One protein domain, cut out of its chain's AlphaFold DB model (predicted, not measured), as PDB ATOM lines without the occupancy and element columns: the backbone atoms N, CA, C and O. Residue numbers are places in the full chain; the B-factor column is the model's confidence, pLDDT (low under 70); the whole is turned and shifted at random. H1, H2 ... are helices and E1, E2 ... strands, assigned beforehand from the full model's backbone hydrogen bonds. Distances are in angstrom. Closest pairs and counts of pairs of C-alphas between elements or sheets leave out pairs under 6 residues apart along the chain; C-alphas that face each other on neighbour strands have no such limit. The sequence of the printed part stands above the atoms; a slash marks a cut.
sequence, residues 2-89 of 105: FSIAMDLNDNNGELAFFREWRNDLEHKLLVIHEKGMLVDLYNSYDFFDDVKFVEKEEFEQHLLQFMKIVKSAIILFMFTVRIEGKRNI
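Overview. This is residues 2 to 89 of the 105 residues of the protein "HEPN_LA2681 domain-containing protein" of Cedecea neteri (UniProt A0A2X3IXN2). A small parallel pair of strands, E1 and E2, has the very long helix H4 running away from it as an arm, while H1 and H2 lead towards it on the same side and the loop with H3 lies at its other end. Residues 74 to 89 stick out at the far end of the arm. The printed part has 88 residues, mostly helix, in the order H1, H2, E1, H3, E2, H4. It is only just extended, close to loose, with a radius of gyration of the C-alphas of 18.5 A and spans of 64 by 22 by 22 A.

Along the chain. E1 is residues 29 to 33, 12.6 A long, and E2 is residues 51 to 55, 13.2 A long. H4, residues 56 to 87, runs 46.3 A from (-45.394, -19.849, 14.414) to (-6.951, -4.613, -6.374). H2 is residues 16 to 27, 16.9 A; H1 is residues 2 to 9, beginning at (-16.608, -22.384, 3.917); H3 is residues 44 to 47.

Arrangement. E1 and E2 are parallel at 25 degrees, with N 31 and O 52 at 2.8 A and N 54 and O 31 at 2.9 A. E1, H3 and E2 form a strand-helix-strand unit, two parallel neighbour strands with a helix between, its crossover right-handed. The closest C-alphas of E1 and H4 are those of His 33 and Lys 56, 5.4 A apart. Those of H2 and E2 are Asp 24 and Lys 52, 6.9 A apart. H2 and H4 are near each other, with 6 pairs of C-alphas within 10 A. With residues 16 to 19 alone, H2 touches H1, the closest C-alphas being those of Leu 8 and Ala 16, 6.0 A apart. H1 and H4 are apart. Every O i to N i+4 pair is within hydrogen-bond range in H1, H2 and H4; H3 is too short for one.

Size, cuts and confidence. The C-alphas of Leu 41 and Ile 89, the farthest apart, are 63.9 A apart. The printed part has no cut and no long link. Mean pLDDT of the printed part is 84.2; residues 2 to 6 and residue 8 are under 70.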
ATOM      1  N   PHE A   2     -16.546 -20.933   4.133       54.09
ATOM      2  CA  PHE A   2     -16.608 -22.384   3.917       54.09
ATOM      3  C   PHE A   2     -17.603 -23.104   4.840       54.09
ATOM      4  O   PHE A   2     -18.285 -23.982   4.347       54.09
ATOM      5  N   SER A   3     -17.797 -22.692   6.104       67.50
ATOM      6  CA  SER A   3     -18.758 -23.378   6.990       67.50
ATOM      7  C   SER A   3     -20.224 -23.236   6.563       67.50
ATOM      8  O   SER A   3     -20.890 -24.246   6.460       67.50
ATOM      9  N   ILE A   4     -20.730 -22.036   6.241       66.56
ATOM     10  CA  ILE A   4     -22.153 -21.836   5.876       66.56
ATOM     11  C   ILE A   4     -22.491 -22.483   4.530       66.56
ATOM     12  O   ILE A   4     -23.538 -23.100   4.390       66.56
ATOM     13  N   ALA A   5     -21.621 -22.338   3.526       65.50
ATOM     14  CA  ALA A   5     -21.854 -22.941   2.214       65.50
ATOM     15  C   ALA A   5     -21.741 -24.474   2.257       65.50
ATOM     16  O   ALA A   5     -22.465 -25.158   1.542       65.50
ATOM     17  N   MET A   6     -20.848 -25.005   3.098       68.69
ATOM     18  CA  MET A   6     -20.708 -26.443   3.321       68.69
ATOM     19  C   MET A   6     -21.887 -26.999   4.117       68.69
ATOM     20  O   MET A   6     -22.416 -28.034   3.737       68.69
ATOM     21  N   ASP A   7     -22.349 -26.280   5.137       72.12
ATOM     22  CA  ASP A   7     -23.499 -26.658   5.957       72.12
ATOM     23  C   ASP A   7     -24.816 -26.607   5.163       72.12
ATOM     24  O   ASP A   7     -25.591 -27.553   5.195       72.12
ATOM     25  N   LEU A   8     -25.003 -25.590   4.309       67.88
ATOM     26  CA  LEU A   8     -26.109 -25.553   3.342       67.88
ATOM     27  C   LEU A   8     -26.054 -26.684   2.313       67.88
ATOM     28  O   LEU A   8     -27.086 -26.974   1.708       67.88
ATOM     29  N   ASN A   9     -24.878 -27.260   2.047       70.25
ATOM     30  CA  ASN A   9     -24.705 -28.367   1.107       70.25
ATOM     31  C   ASN A   9     -24.877 -29.735   1.790       70.25
ATOM     32  O   ASN A   9     -25.298 -30.687   1.131       70.25
ATOM     33  N   ASP A  10     -24.612 -29.818   3.092       78.19
ATOM     34  CA  ASP A  10     -24.834 -31.002   3.913       78.19
ATOM     35  C   ASP A  10     -26.336 -31.231   4.147       78.19
ATOM     36  O   ASP A  10     -27.101 -30.307   4.415       78.19
ATOM     37  N   ASN A  11     -26.771 -32.483   4.034       71.38
ATOM     38  CA  ASN A  11     -28.152 -32.869   4.316       71.38
ATOM     39  C   ASN A  11     -28.434 -32.949   5.825       71.38
ATOM     40  O   ASN A  11     -29.595 -32.948   6.212       71.38
ATOM     41  N   ASN A  12     -27.386 -33.004   6.653       78.25
ATOM     42  CA  ASN A  12     -27.470 -33.020   8.113       78.25
ATOM     43  C   ASN A  12     -26.881 -31.750   8.752       78.25
ATOM     44  O   ASN A  12     -26.616 -31.736   9.954       78.25
ATOM     45  N   GLY A  13     -26.629 -30.710   7.951       75.31
ATOM     46  CA  GLY A  13     -26.136 -29.428   8.447       75.31
ATOM     47  C   GLY A  13     -27.161 -28.721   9.334       75.31
ATOM     48  O   GLY A  13     -28.367 -28.965   9.236       75.31
ATOM     49  N   GLU A  14     -26.696 -27.791  10.167       77.19
ATOM     50  CA  GLU A  14     -27.564 -26.948  11.002       77.19
ATOM     51  C   GLU A  14     -28.573 -26.135  10.175       77.19
ATOM     52  O   GLU A  14     -29.591 -25.699  10.699       77.19
ATOM     53  N   LEU A  15     -28.303 -25.923   8.886       80.25
ATOM     54  CA  LEU A  15     -29.098 -25.146   7.940       80.25
ATOM     55  C   LEU A  15     -29.916 -26.016   6.972       80.25
ATOM     56  O   LEU A  15     -30.561 -25.473   6.069       80.25
ATOM     57  N   ALA A  16     -29.911 -27.344   7.136       80.25
ATOM     58  CA  ALA A  16     -30.631 -28.271   6.260       80.25
ATOM     59  C   ALA A  16     -32.141 -27.974   6.200       80.25
ATOM     60  O   ALA A  16     -32.750 -28.062   5.130       80.25
ATOM     61  N   PHE A  17     -32.724 -27.499   7.305       81.00
ATOM     62  CA  PHE A  17     -34.134 -27.113   7.386       81.00
ATOM     63  C   PHE A  17     -34.519 -26.002   6.392       81.00
ATOM     64  O   PHE A  17     -35.647 -25.973   5.912       81.00
ATOM     65  N   PHE A  18     -33.593 -25.113   5.996       82.88
ATOM     66  CA  PHE A  18     -33.880 -24.108   4.964       82.88
ATOM     67  C   PHE A  18     -34.099 -24.734   3.588       82.88
ATOM     68  O   PHE A  18     -34.880 -24.215   2.788       82.88
ATOM     69  N   ARG A  19     -33.419 -25.848   3.296       81.81
ATOM     70  CA  ARG A  19     -33.625 -26.595   2.055       81.81
ATOM     71  C   ARG A  19     -34.965 -27.320   2.082       81.81
ATOM     72  O   ARG A  19     -35.681 -27.283   1.086       81.81
ATOM     73  N   GLU A  20     -35.304 -27.932   3.213       84.25
ATOM     74  CA  GLU A  20     -36.612 -28.559   3.415       84.25
ATOM     75  C   GLU A  20     -37.737 -27.541   3.250       84.25
ATOM     76  O   GLU A  20     -38.643 -27.766   2.461       84.25
ATOM     77  N   TRP A  21     -37.624 -26.371   3.879       84.50
ATOM     78  CA  TRP A  21     -38.602 -25.297   3.732       84.50
ATOM     79  C   TRP A  21     -38.712 -24.765   2.308       84.50
ATOM     80  O   TRP A  21     -39.817 -24.466   1.868       84.50
ATOM     81  N   ARG A  22     -37.602 -24.654   1.566       86.19
ATOM     82  CA  ARG A  22     -37.652 -24.294   0.141       86.19
ATOM     83  C   ARG A  22     -38.485 -25.310  -0.639       86.19
ATOM     84  O   ARG A  22     -39.363 -24.911  -1.393       86.19
ATOM     85  N   ASN A  23     -38.227 -26.600  -0.429       87.38
ATOM     86  CA  ASN A  23     -38.957 -27.676  -1.094       87.38
ATOM     87  C   ASN A  23     -40.436 -27.697  -0.671       87.38
ATOM     88  O   ASN A  23     -41.310 -27.845  -1.520       87.38
ATOM     89  N   ASP A  24     -40.720 -27.517   0.620       88.75
ATOM     90  CA  ASP A  24     -42.083 -27.462   1.151       88.75
ATOM     91  C   ASP A  24     -42.843 -26.258   0.572       88.75
ATOM     92  O   ASP A  24     -43.985 -26.404   0.164       88.75
ATOM     93  N   LEU A  25     -42.208 -25.088   0.445       86.44
ATOM     94  CA  LEU A  25     -42.806 -23.909  -0.196       86.44
ATOM     95  C   LEU A  25     -42.993 -24.071  -1.713       86.44
ATOM     96  O   LEU A  25     -43.898 -23.465  -2.282       86.44
ATOM     97  N   GLU A  26     -42.132 -24.845  -2.379       87.56
ATOM     98  CA  GLU A  26     -42.221 -25.121  -3.820       87.56
ATOM     99  C   GLU A  26     -43.316 -26.143  -4.159       87.56
ATOM    100  O   GLU A  26     -43.865 -26.105  -5.261       87.56
ATOM    101  N   HIS A  27     -43.625 -27.062  -3.240       88.62
ATOM    102  CA  HIS A  27     -44.428 -28.250  -3.545       88.62
ATOM    103  C   HIS A  27     -45.652 -28.460  -2.649       88.62
ATOM    104  O   HIS A  27     -46.476 -29.311  -2.971       88.62
ATOM    105  N   LYS A  28     -45.790 -27.717  -1.547       90.19
ATOM    106  CA  LYS A  28     -46.846 -27.910  -0.545       90.19
ATOM    107  C   LYS A  28     -47.505 -26.589  -0.177       90.19
ATOM    108  O   LYS A  28     -46.945 -25.508  -0.366       90.19
ATOM    109  N   LEU A  29     -48.685 -26.673   0.433       89.44
ATOM    110  CA  LEU A  29     -49.249 -25.538   1.152       89.44
ATOM    111  C   LEU A  29     -48.608 -25.452   2.542       89.44
ATOM    112  O   LEU A  29     -48.839 -26.312   3.390       89.44
ATOM    113  N   LEU A  30     -47.829 -24.402   2.797       89.25
ATOM    114  CA  LEU A  30     -47.312 -24.119   4.135       89.25
ATOM    115  C   LEU A  30     -48.364 -23.368   4.964       89.25
ATOM    116  O   LEU A  30     -48.807 -22.284   4.582       89.25
ATOM    117  N   VAL A  31     -48.716 -23.908   6.128       90.31
ATOM    118  CA  VAL A  31     -49.646 -23.303   7.083       90.31
ATOM    119  C   VAL A  31     -48.907 -22.993   8.374       90.31
ATOM    120  O   VAL A  31     -48.469 -23.889   9.096       90.31
ATOM    121  N   ILE A  32     -48.802 -21.703   8.681       91.62
ATOM    122  CA  ILE A  32     -48.228 -21.222   9.935       91.62
ATOM    123  C   ILE A  32     -49.361 -21.071  10.944       91.62
ATOM    124  O   ILE A  32     -50.332 -20.360  10.678       91.62
ATOM    125  N   HIS A  33     -49.240 -21.717  12.100       91.38
ATOM    126  CA  HIS A  33     -50.291 -21.715  13.112       91.38
ATOM    127  C   HIS A  33     -49.758 -21.397  14.509       91.38
ATOM    128  O   HIS A  33     -48.603 -21.657  14.841       91.38
ATOM    129  N   GLU A  34     -50.623 -20.845  15.358       93.12
ATOM    130  CA  GLU A  34     -50.320 -20.701  16.782       93.12
ATOM    131  C   GLU A  34     -50.283 -22.086  17.451       93.12
ATOM    132  O   GLU A  34     -50.952 -23.038  17.022       93.12
ATOM    133  N   LYS A  35     -49.499 -22.213  18.522       90.50
ATOM    134  CA  LYS A  35     -49.336 -23.479  19.243       90.50
ATOM    135  C   LYS A  35     -50.684 -24.015  19.732       90.50
ATOM    136  O   LYS A  35     -51.434 -23.318  20.413       90.50
ATOM    137  N   GLY A  36     -50.982 -25.266  19.386       82.81
ATOM    138  CA  GLY A  36     -52.239 -25.928  19.751       82.81
ATOM    139  C   GLY A  36     -53.487 -25.436  19.002       82.81
ATOM    140  O   GLY A  36     -54.586 -25.862  19.342       82.81
ATOM    141  N   MET A  37     -53.343 -24.574  17.989       81.38
ATOM    142  CA  MET A  37     -54.454 -23.994  17.220       81.38
ATOM    143  C   MET A  37     -54.415 -24.440  15.752       81.38
ATOM    144  O   MET A  37     -54.255 -23.633  14.839       81.38
ATOM    145  N   LEU A  38     -54.582 -25.742  15.523       78.06
ATOM    146  CA  LEU A  38     -54.787 -26.324  14.194       78.06
ATOM    147  C   LEU A  38     -56.290 -26.429  13.923       78.06
ATOM    148  O   LEU A  38     -56.890 -27.482  14.125       78.06
ATOM    149  N   VAL A  39     -56.919 -25.319  13.537       75.25
ATOM    150  CA  VAL A  39     -58.353 -25.307  13.215       75.25
ATOM    151  C   VAL A  39     -58.536 -25.044  11.728       75.25
ATOM    152  O   VAL A  39     -58.231 -23.955  11.245       75.25
ATOM    153  N   ASP A  40     -59.074 -26.034  11.020       81.38
ATOM    154  CA  ASP A  40     -59.570 -25.886   9.653       81.38
ATOM    155  C   ASP A  40     -61.098 -25.836   9.672       81.38
ATOM    156  O   ASP A  40     -61.777 -26.858   9.634       81.38
ATOM    157  N   LEU A  41     -61.661 -24.633   9.795       77.38
ATOM    158  CA  LEU A  41     -63.114 -24.460   9.918       77.38
ATOM    159  C   LEU A  41     -63.887 -24.885   8.660       77.38
ATOM    160  O   LEU A  41     -65.096 -25.096   8.738       77.38
ATOM    161  N   TYR A  42     -63.213 -24.972   7.512       83.62
ATOM    162  CA  TYR A  42     -63.849 -25.141   6.208       83.62
ATOM    163  C   TYR A  42     -63.337 -26.359   5.434       83.62
ATOM    164  O   TYR A  42     -63.644 -26.465   4.248       83.62
ATOM    165  N   ASN A  43     -62.564 -27.254   6.067       82.06
ATOM    166  CA  ASN A  43     -61.836 -28.331   5.376       82.06
ATOM    167  C   ASN A  43     -61.059 -27.809   4.148       82.06
ATOM    168  O   ASN A  43     -61.003 -28.426   3.086       82.06
ATOM    169  N   SER A  44     -60.498 -26.608   4.275       83.56
ATOM    170  CA  SER A  44     -59.755 -25.935   3.216       83.56
ATOM    171  C   SER A  44     -58.458 -26.658   2.845       83.56
ATOM    172  O   SER A  44     -58.002 -26.535   1.709       83.56
ATOM    173  N   TYR A  45     -57.890 -27.445   3.758       84.69
ATOM    174  CA  TYR A  45     -56.671 -28.211   3.514       84.69
ATOM    175  C   TYR A  45     -56.897 -29.440   2.624       84.69
ATOM    176  O   TYR A  45     -55.976 -29.822   1.911       84.69
ATOM    177  N   ASP A  46     -58.119 -29.985   2.566       83.12
ATOM    178  CA  ASP A  46     -58.463 -31.139   1.711       83.12
ATOM    179  C   ASP A  46     -58.340 -30.824   0.205       83.12
ATOM    180  O   ASP A  46     -58.306 -31.730  -0.626       83.12
ATOM    181  N   PHE A  47     -58.277 -29.538  -0.166       83.19
ATOM    182  CA  PHE A  47     -58.068 -29.092  -1.549       83.19
ATOM    183  C   PHE A  47     -56.612 -29.188  -2.017       83.19
ATOM    184  O   PHE A  47     -56.350 -29.001  -3.207       83.19
ATOM    185  N   PHE A  48     -55.670 -29.430  -1.107       84.81
ATOM    186  CA  PHE A  48     -54.245 -29.475  -1.401       84.81
ATOM    187  C   PHE A  48     -53.722 -30.895  -1.209       84.81
ATOM    188  O   PHE A  48     -53.996 -31.532  -0.197       84.81
ATOM    189  N   ASP A  49     -52.927 -31.371  -2.169       84.50
ATOM    190  CA  ASP A  49     -52.363 -32.725  -2.126       84.50
ATOM    191  C   ASP A  49     -51.398 -32.925  -0.944       84.50
ATOM    192  O   ASP A  49     -51.248 -34.038  -0.440       84.50
ATOM    193  N   ASP A  50     -50.735 -31.853  -0.499       88.44
ATOM    194  CA  ASP A  50     -49.792 -31.888   0.613       88.44
ATOM    195  C   ASP A  50     -49.795 -30.547   1.366       88.44
ATOM    196  O   ASP A  50     -49.675 -29.468   0.771       88.44
ATOM    197  N   VAL A  51     -49.937 -30.620   2.690       90.00
ATOM    198  CA  VAL A  51     -50.006 -29.461   3.586       90.00
ATOM    199  C   VAL A  51     -48.972 -29.623   4.689       90.00
ATOM    200  O   VAL A  51     -48.966 -30.601   5.437       90.00
ATOM    201  N   LYS A  52     -48.091 -28.633   4.810       90.00
ATOM    202  CA  LYS A  52     -47.055 -28.570   5.836       90.00
ATOM    203  C   LYS A  52     -47.479 -27.592   6.921       90.00
ATOM    204  O   LYS A  52     -47.525 -26.387   6.692       90.00
ATOM    205  N   PHE A  53     -47.727 -28.105   8.119       90.81
ATOM    206  CA  PHE A  53     -47.988 -27.281   9.296       90.81
ATOM    207  C   PHE A  53     -46.685 -26.937  10.011       90.81
ATOM    208  O   PHE A  53     -45.840 -27.810  10.219       90.81
ATOM    209  N   VAL A  54     -46.532 -25.666  10.373       90.81
ATOM    210  CA  VAL A  54     -45.388 -25.158  11.135       90.81
ATOM    211  C   VAL A  54     -45.905 -24.285  12.270       90.81
ATOM    212  O   VAL A  54     -46.708 -23.371  12.049       90.81
ATOM    213  N   GLU A  55     -45.434 -24.543  13.490       93.69
ATOM    214  CA  GLU A  55     -45.729 -23.661  14.617       93.69
ATOM    215  C   GLU A  55     -45.090 -22.291  14.373       93.69
ATOM    216  O   GLU A  55     -43.930 -22.173  13.977       93.69
ATOM    217  N   LYS A  56     -45.840 -21.224  14.639       93.75
ATOM    218  CA  LYS A  56     -45.394 -19.849  14.414       93.75
ATOM    219  C   LYS A  56     -44.083 -19.522  15.125       93.75
ATOM    220  O   LYS A  56     -43.238 -18.856  14.540       93.75
ATOM    221  N   GLU A  57     -43.905 -19.993  16.357       94.56
ATOM    222  CA  GLU A  57     -42.682 -19.737  17.125       94.56
ATOM    223  C   GLU A  57     -41.450 -20.355  16.445       94.56
ATOM    224  O   GLU A  57     -40.438 -19.675  16.269       94.56
ATOM    225  N   GLU A  58     -41.559 -21.605  15.987       91.69
ATOM    226  CA  GLU A  58     -40.517 -22.265  15.194       91.69
ATOM    227  C   GLU A  58     -40.257 -21.487  13.898       91.69
ATOM    228  O   GLU A  58     -39.108 -21.198  13.552       91.69
ATOM    229  N   PHE A  59     -41.331 -21.082  13.211       91.19
ATOM    230  CA  PHE A  59     -41.229 -20.334  11.967       91.19
ATOM    231  C   PHE A  59     -40.449 -19.020  12.143       91.19
ATOM    232  O   PHE A  59     -39.519 -18.723  11.390       91.19
ATOM    233  N   GLU A  60     -40.805 -18.231  13.158       93.81
ATOM    234  CA  GLU A  60     -40.191 -16.935  13.448       93.81
ATOM    235  C   GLU A  60     -38.714 -17.064  13.841       93.81
ATOM    236  O   GLU A  60     -37.887 -16.262  13.391       93.81
ATOM    237  N   GLN A  61     -38.354 -18.074  14.639       92.56
ATOM    238  CA  GLN A  61     -36.969 -18.315  15.057       92.56
ATOM    239  C   GLN A  61     -36.060 -18.609  13.859       92.56
ATOM    240  O   GLN A  61     -35.019 -17.968  13.668       92.56
ATOM    241  N   HIS A  62     -36.489 -19.537  13.013       88.94
ATOM    242  CA  HIS A  62     -35.787 -19.924  11.798       88.94
ATOM    243  C   HIS A  62     -35.749 -18.790  10.757       88.94
ATOM    244  O   HIS A  62     -34.697 -18.526  10.166       88.94
ATOM    245  N   LEU A  63     -36.839 -18.031  10.576       89.50
ATOM    246  CA  LEU A  63     -36.850 -16.848   9.708       89.50
ATOM    247  C   LEU A  63     -35.862 -15.780  10.198       89.50
ATOM    248  O   LEU A  63     -35.129 -15.183   9.406       89.50
ATOM    249  N   LEU A  64     -35.787 -15.548  11.509       91.94
ATOM    250  CA  LEU A  64     -34.825 -14.610  12.081       91.94
ATOM    251  C   LEU A  64     -33.380 -15.056  11.817       91.94
ATOM    252  O   LEU A  64     -32.522 -14.221  11.503       91.94
ATOM    253  N   GLN A  65     -33.096 -16.355  11.927       88.00
ATOM    254  CA  GLN A  65     -31.795 -16.917  11.570       88.00
ATOM    255  C   GLN A  65     -31.489 -16.704  10.081       88.00
ATOM    256  O   GLN A  65     -30.400 -16.223   9.751       88.00
ATOM    257  N   PHE A  66     -32.460 -16.948   9.197       87.06
ATOM    258  CA  PHE A  66     -32.322 -16.719   7.758       87.06
ATOM    259  C   PHE A  66     -31.939 -15.270   7.453       87.06
ATOM    260  O   PHE A  66     -30.938 -15.001   6.787       87.06
ATOM    261  N   MET A  67     -32.680 -14.319   8.022       89.38
ATOM    262  CA  MET A  67     -32.446 -12.890   7.820       89.38
ATOM    263  C   MET A  67     -31.048 -12.460   8.281       89.38
ATOM    264  O   MET A  67     -30.398 -11.646   7.618       89.38
ATOM    265  N   LYS A  68     -30.541 -13.022   9.387       89.25
ATOM    266  CA  LYS A  68     -29.169 -12.770   9.865       89.25
ATOM    267  C   LYS A  68     -28.119 -13.294   8.884       89.25
ATOM    268  O   LYS A  68     -27.141 -12.587   8.619       89.25
ATOM    269  N   ILE A  69     -28.321 -14.491   8.332       85.62
ATOM    270  CA  ILE A  69     -27.414 -15.098   7.348       85.62
ATOM    271  C   ILE A  69     -27.403 -14.273   6.060       85.62
ATOM    272  O   ILE A  69     -26.333 -13.849   5.624       85.62
ATOM    273  N   VAL A  70     -28.575 -13.957   5.500       87.75
ATOM    274  CA  VAL A  70     -28.704 -13.161   4.266       87.75
ATOM    275  C   VAL A  70     -28.071 -11.782   4.433       87.75
ATOM    276  O   VAL A  70     -27.262 -11.362   3.603       87.75
ATOM    277  N   LYS A  71     -28.355 -11.092   5.544       89.56
ATOM    278  CA  LYS A  71     -27.737  -9.794   5.850       89.56
ATOM    279  C   LYS A  71     -26.212  -9.894   5.896       89.56
ATOM    280  O   LYS A  71     -25.522  -9.039   5.341       89.56
ATOM    281  N   SER A  72     -25.686 -10.935   6.534       88.25
ATOM    282  CA  SER A  72     -24.241 -11.165   6.629       88.25
ATOM    283  C   SER A  72     -23.625 -11.448   5.256       88.25
ATOM    284  O   SER A  72     -22.572 -10.895   4.939       88.25
ATOM    285  N   ALA A  73     -24.298 -12.242   4.418       86.00
ATOM    286  CA  ALA A  73     -23.857 -12.559   3.064       86.00
ATOM    287  C   ALA A  73     -23.797 -11.312   2.167       86.00
ATOM    288  O   ALA A  73     -22.792 -11.104   1.492       86.00
ATOM    289  N   ILE A  74     -24.813 -10.442   2.215       88.31
ATOM    290  CA  ILE A  74     -24.839  -9.178   1.458       88.31
ATOM    291  C   ILE A  74     -23.671  -8.275   1.862       88.31
ATOM    292  O   ILE A  74     -22.955  -7.754   1.005       88.31
ATOM    293  N   ILE A  75     -23.458  -8.097   3.171       88.31
ATOM    294  CA  ILE A  75     -22.361  -7.269   3.688       88.31
ATOM    295  C   ILE A  75     -21.018  -7.826   3.209       88.31
ATOM    296  O   ILE A  75     -20.188  -7.079   2.689       88.31
ATOM    297  N   LEU A  76     -20.819  -9.136   3.350       87.25
ATOM    298  CA  LEU A  76     -19.588  -9.805   2.953       87.25
ATOM    299  C   LEU A  76     -19.336  -9.682   1.450       87.25
ATOM    300  O   LEU A  76     -18.238  -9.302   1.057       87.25
ATOM    301  N   PHE A  77     -20.360  -9.903   0.624       88.69
ATOM    302  CA  PHE A  77     -20.285  -9.708  -0.820       88.69
ATOM    303  C   PHE A  77     -19.854  -8.282  -1.177       88.69
ATOM    304  O   PHE A  77     -18.904  -8.108  -1.939       88.69
ATOM    305  N   MET A  78     -20.474  -7.257  -0.579       89.88
ATOM    306  CA  MET A  78     -20.075  -5.867  -0.823       89.88
ATOM    307  C   MET A  78     -18.614  -5.601  -0.447       89.88
ATOM    308  O   MET A  78     -17.902  -4.916  -1.185       89.88
ATOM    309  N   PHE A  79     -18.143  -6.130   0.687       86.44
ATOM    310  CA  PHE A  79     -16.743  -5.989   1.087       86.44
ATOM    311  C   PHE A  79     -15.797  -6.697   0.119       86.44
ATOM    312  O   PHE A  79     -14.796  -6.101  -0.276       86.44
ATOM    313  N   THR A  80     -16.121  -7.920  -0.298       88.00
ATOM    314  CA  THR A  80     -15.323  -8.679  -1.265       88.00
ATOM    315  C   THR A  80     -15.237  -7.945  -2.597       88.00
ATOM    316  O   THR A  80     -14.132  -7.686  -3.065       88.00
ATOM    317  N   VAL A  81     -16.370  -7.513  -3.163       88.00
ATOM    318  CA  VAL A  81     -16.402  -6.730  -4.409       88.00
ATOM    319  C   VAL A  81     -15.581  -5.449  -4.274       88.00
ATOM    320  O   VAL A  81     -14.852  -5.088  -5.191       88.00
ATOM    321  N   ARG A  82     -15.638  -4.768  -3.125       84.94
ATOM    322  CA  ARG A  82     -14.839  -3.558  -2.890       84.94
ATOM    323  C   ARG A  82     -13.338  -3.844  -2.827       84.94
ATOM    324  O   ARG A  82     -12.558  -3.054  -3.352       84.94
ATOM    325  N   ILE A  83     -12.928  -4.914  -2.148       86.31
ATOM    326  CA  ILE A  83     -11.517  -5.304  -2.023       86.31
ATOM    327  C   ILE A  83     -10.966  -5.710  -3.390       86.31
ATOM    328  O   ILE A  83      -9.932  -5.189  -3.799       86.31
ATOM    329  N   GLU A  84     -11.678  -6.576  -4.111       87.00
ATOM    330  CA  GLU A  84     -11.291  -6.999  -5.459       87.00
ATOM    331  C   GLU A  84     -11.318  -5.831  -6.445       87.00
ATOM    332  O   GLU A  84     -10.391  -5.656  -7.231       87.00
ATOM    333  N   GLY A  85     -12.320  -4.957  -6.351       83.69
ATOM    334  CA  GLY A  85     -12.385  -3.732  -7.139       83.69
ATOM    335  C   GLY A  85     -11.162  -2.845  -6.922       83.69
ATOM    336  O   GLY A  85     -10.577  -2.396  -7.896       83.69
ATOM    337  N   LYS A  86     -10.720  -2.656  -5.667       81.12
ATOM    338  CA  LYS A  86      -9.498  -1.899  -5.336       81.12
ATOM    339  C   LYS A  86      -8.219  -2.543  -5.872       81.12
ATOM    340  O   LYS A  86      -7.327  -1.815  -6.284       81.12
ATOM    341  N   ARG A  87      -8.117  -3.875  -5.850       82.00
ATOM    342  CA  ARG A  87      -6.951  -4.613  -6.374       82.00
ATOM    343  C   ARG A  87      -6.776  -4.455  -7.885       82.00
ATOM    344  O   ARG A  87      -5.664  -4.594  -8.370       82.00
ATOM    345  N   ASN A  88      -7.863  -4.171  -8.600       79.00
ATOM    346  CA  ASN A  88      -7.888  -4.057 -10.056       79.00
ATOM    347  C   ASN A  88      -7.914  -2.596 -10.556       79.00
ATOM    348  O   ASN A  88      -8.199  -2.367 -11.730       79.00
ATOM    349  N   ILE A  89      -7.653  -1.603  -9.693       76.12
ATOM    350  CA  ILE A  89      -7.519  -0.199 -10.114       76.12
ATOM    351  C   ILE A  89      -6.090   0.009 -10.637       76.12
ATOM    352  O   ILE A  89      -5.155  -0.240  -9.881       76.12
TER     353      ILE A  89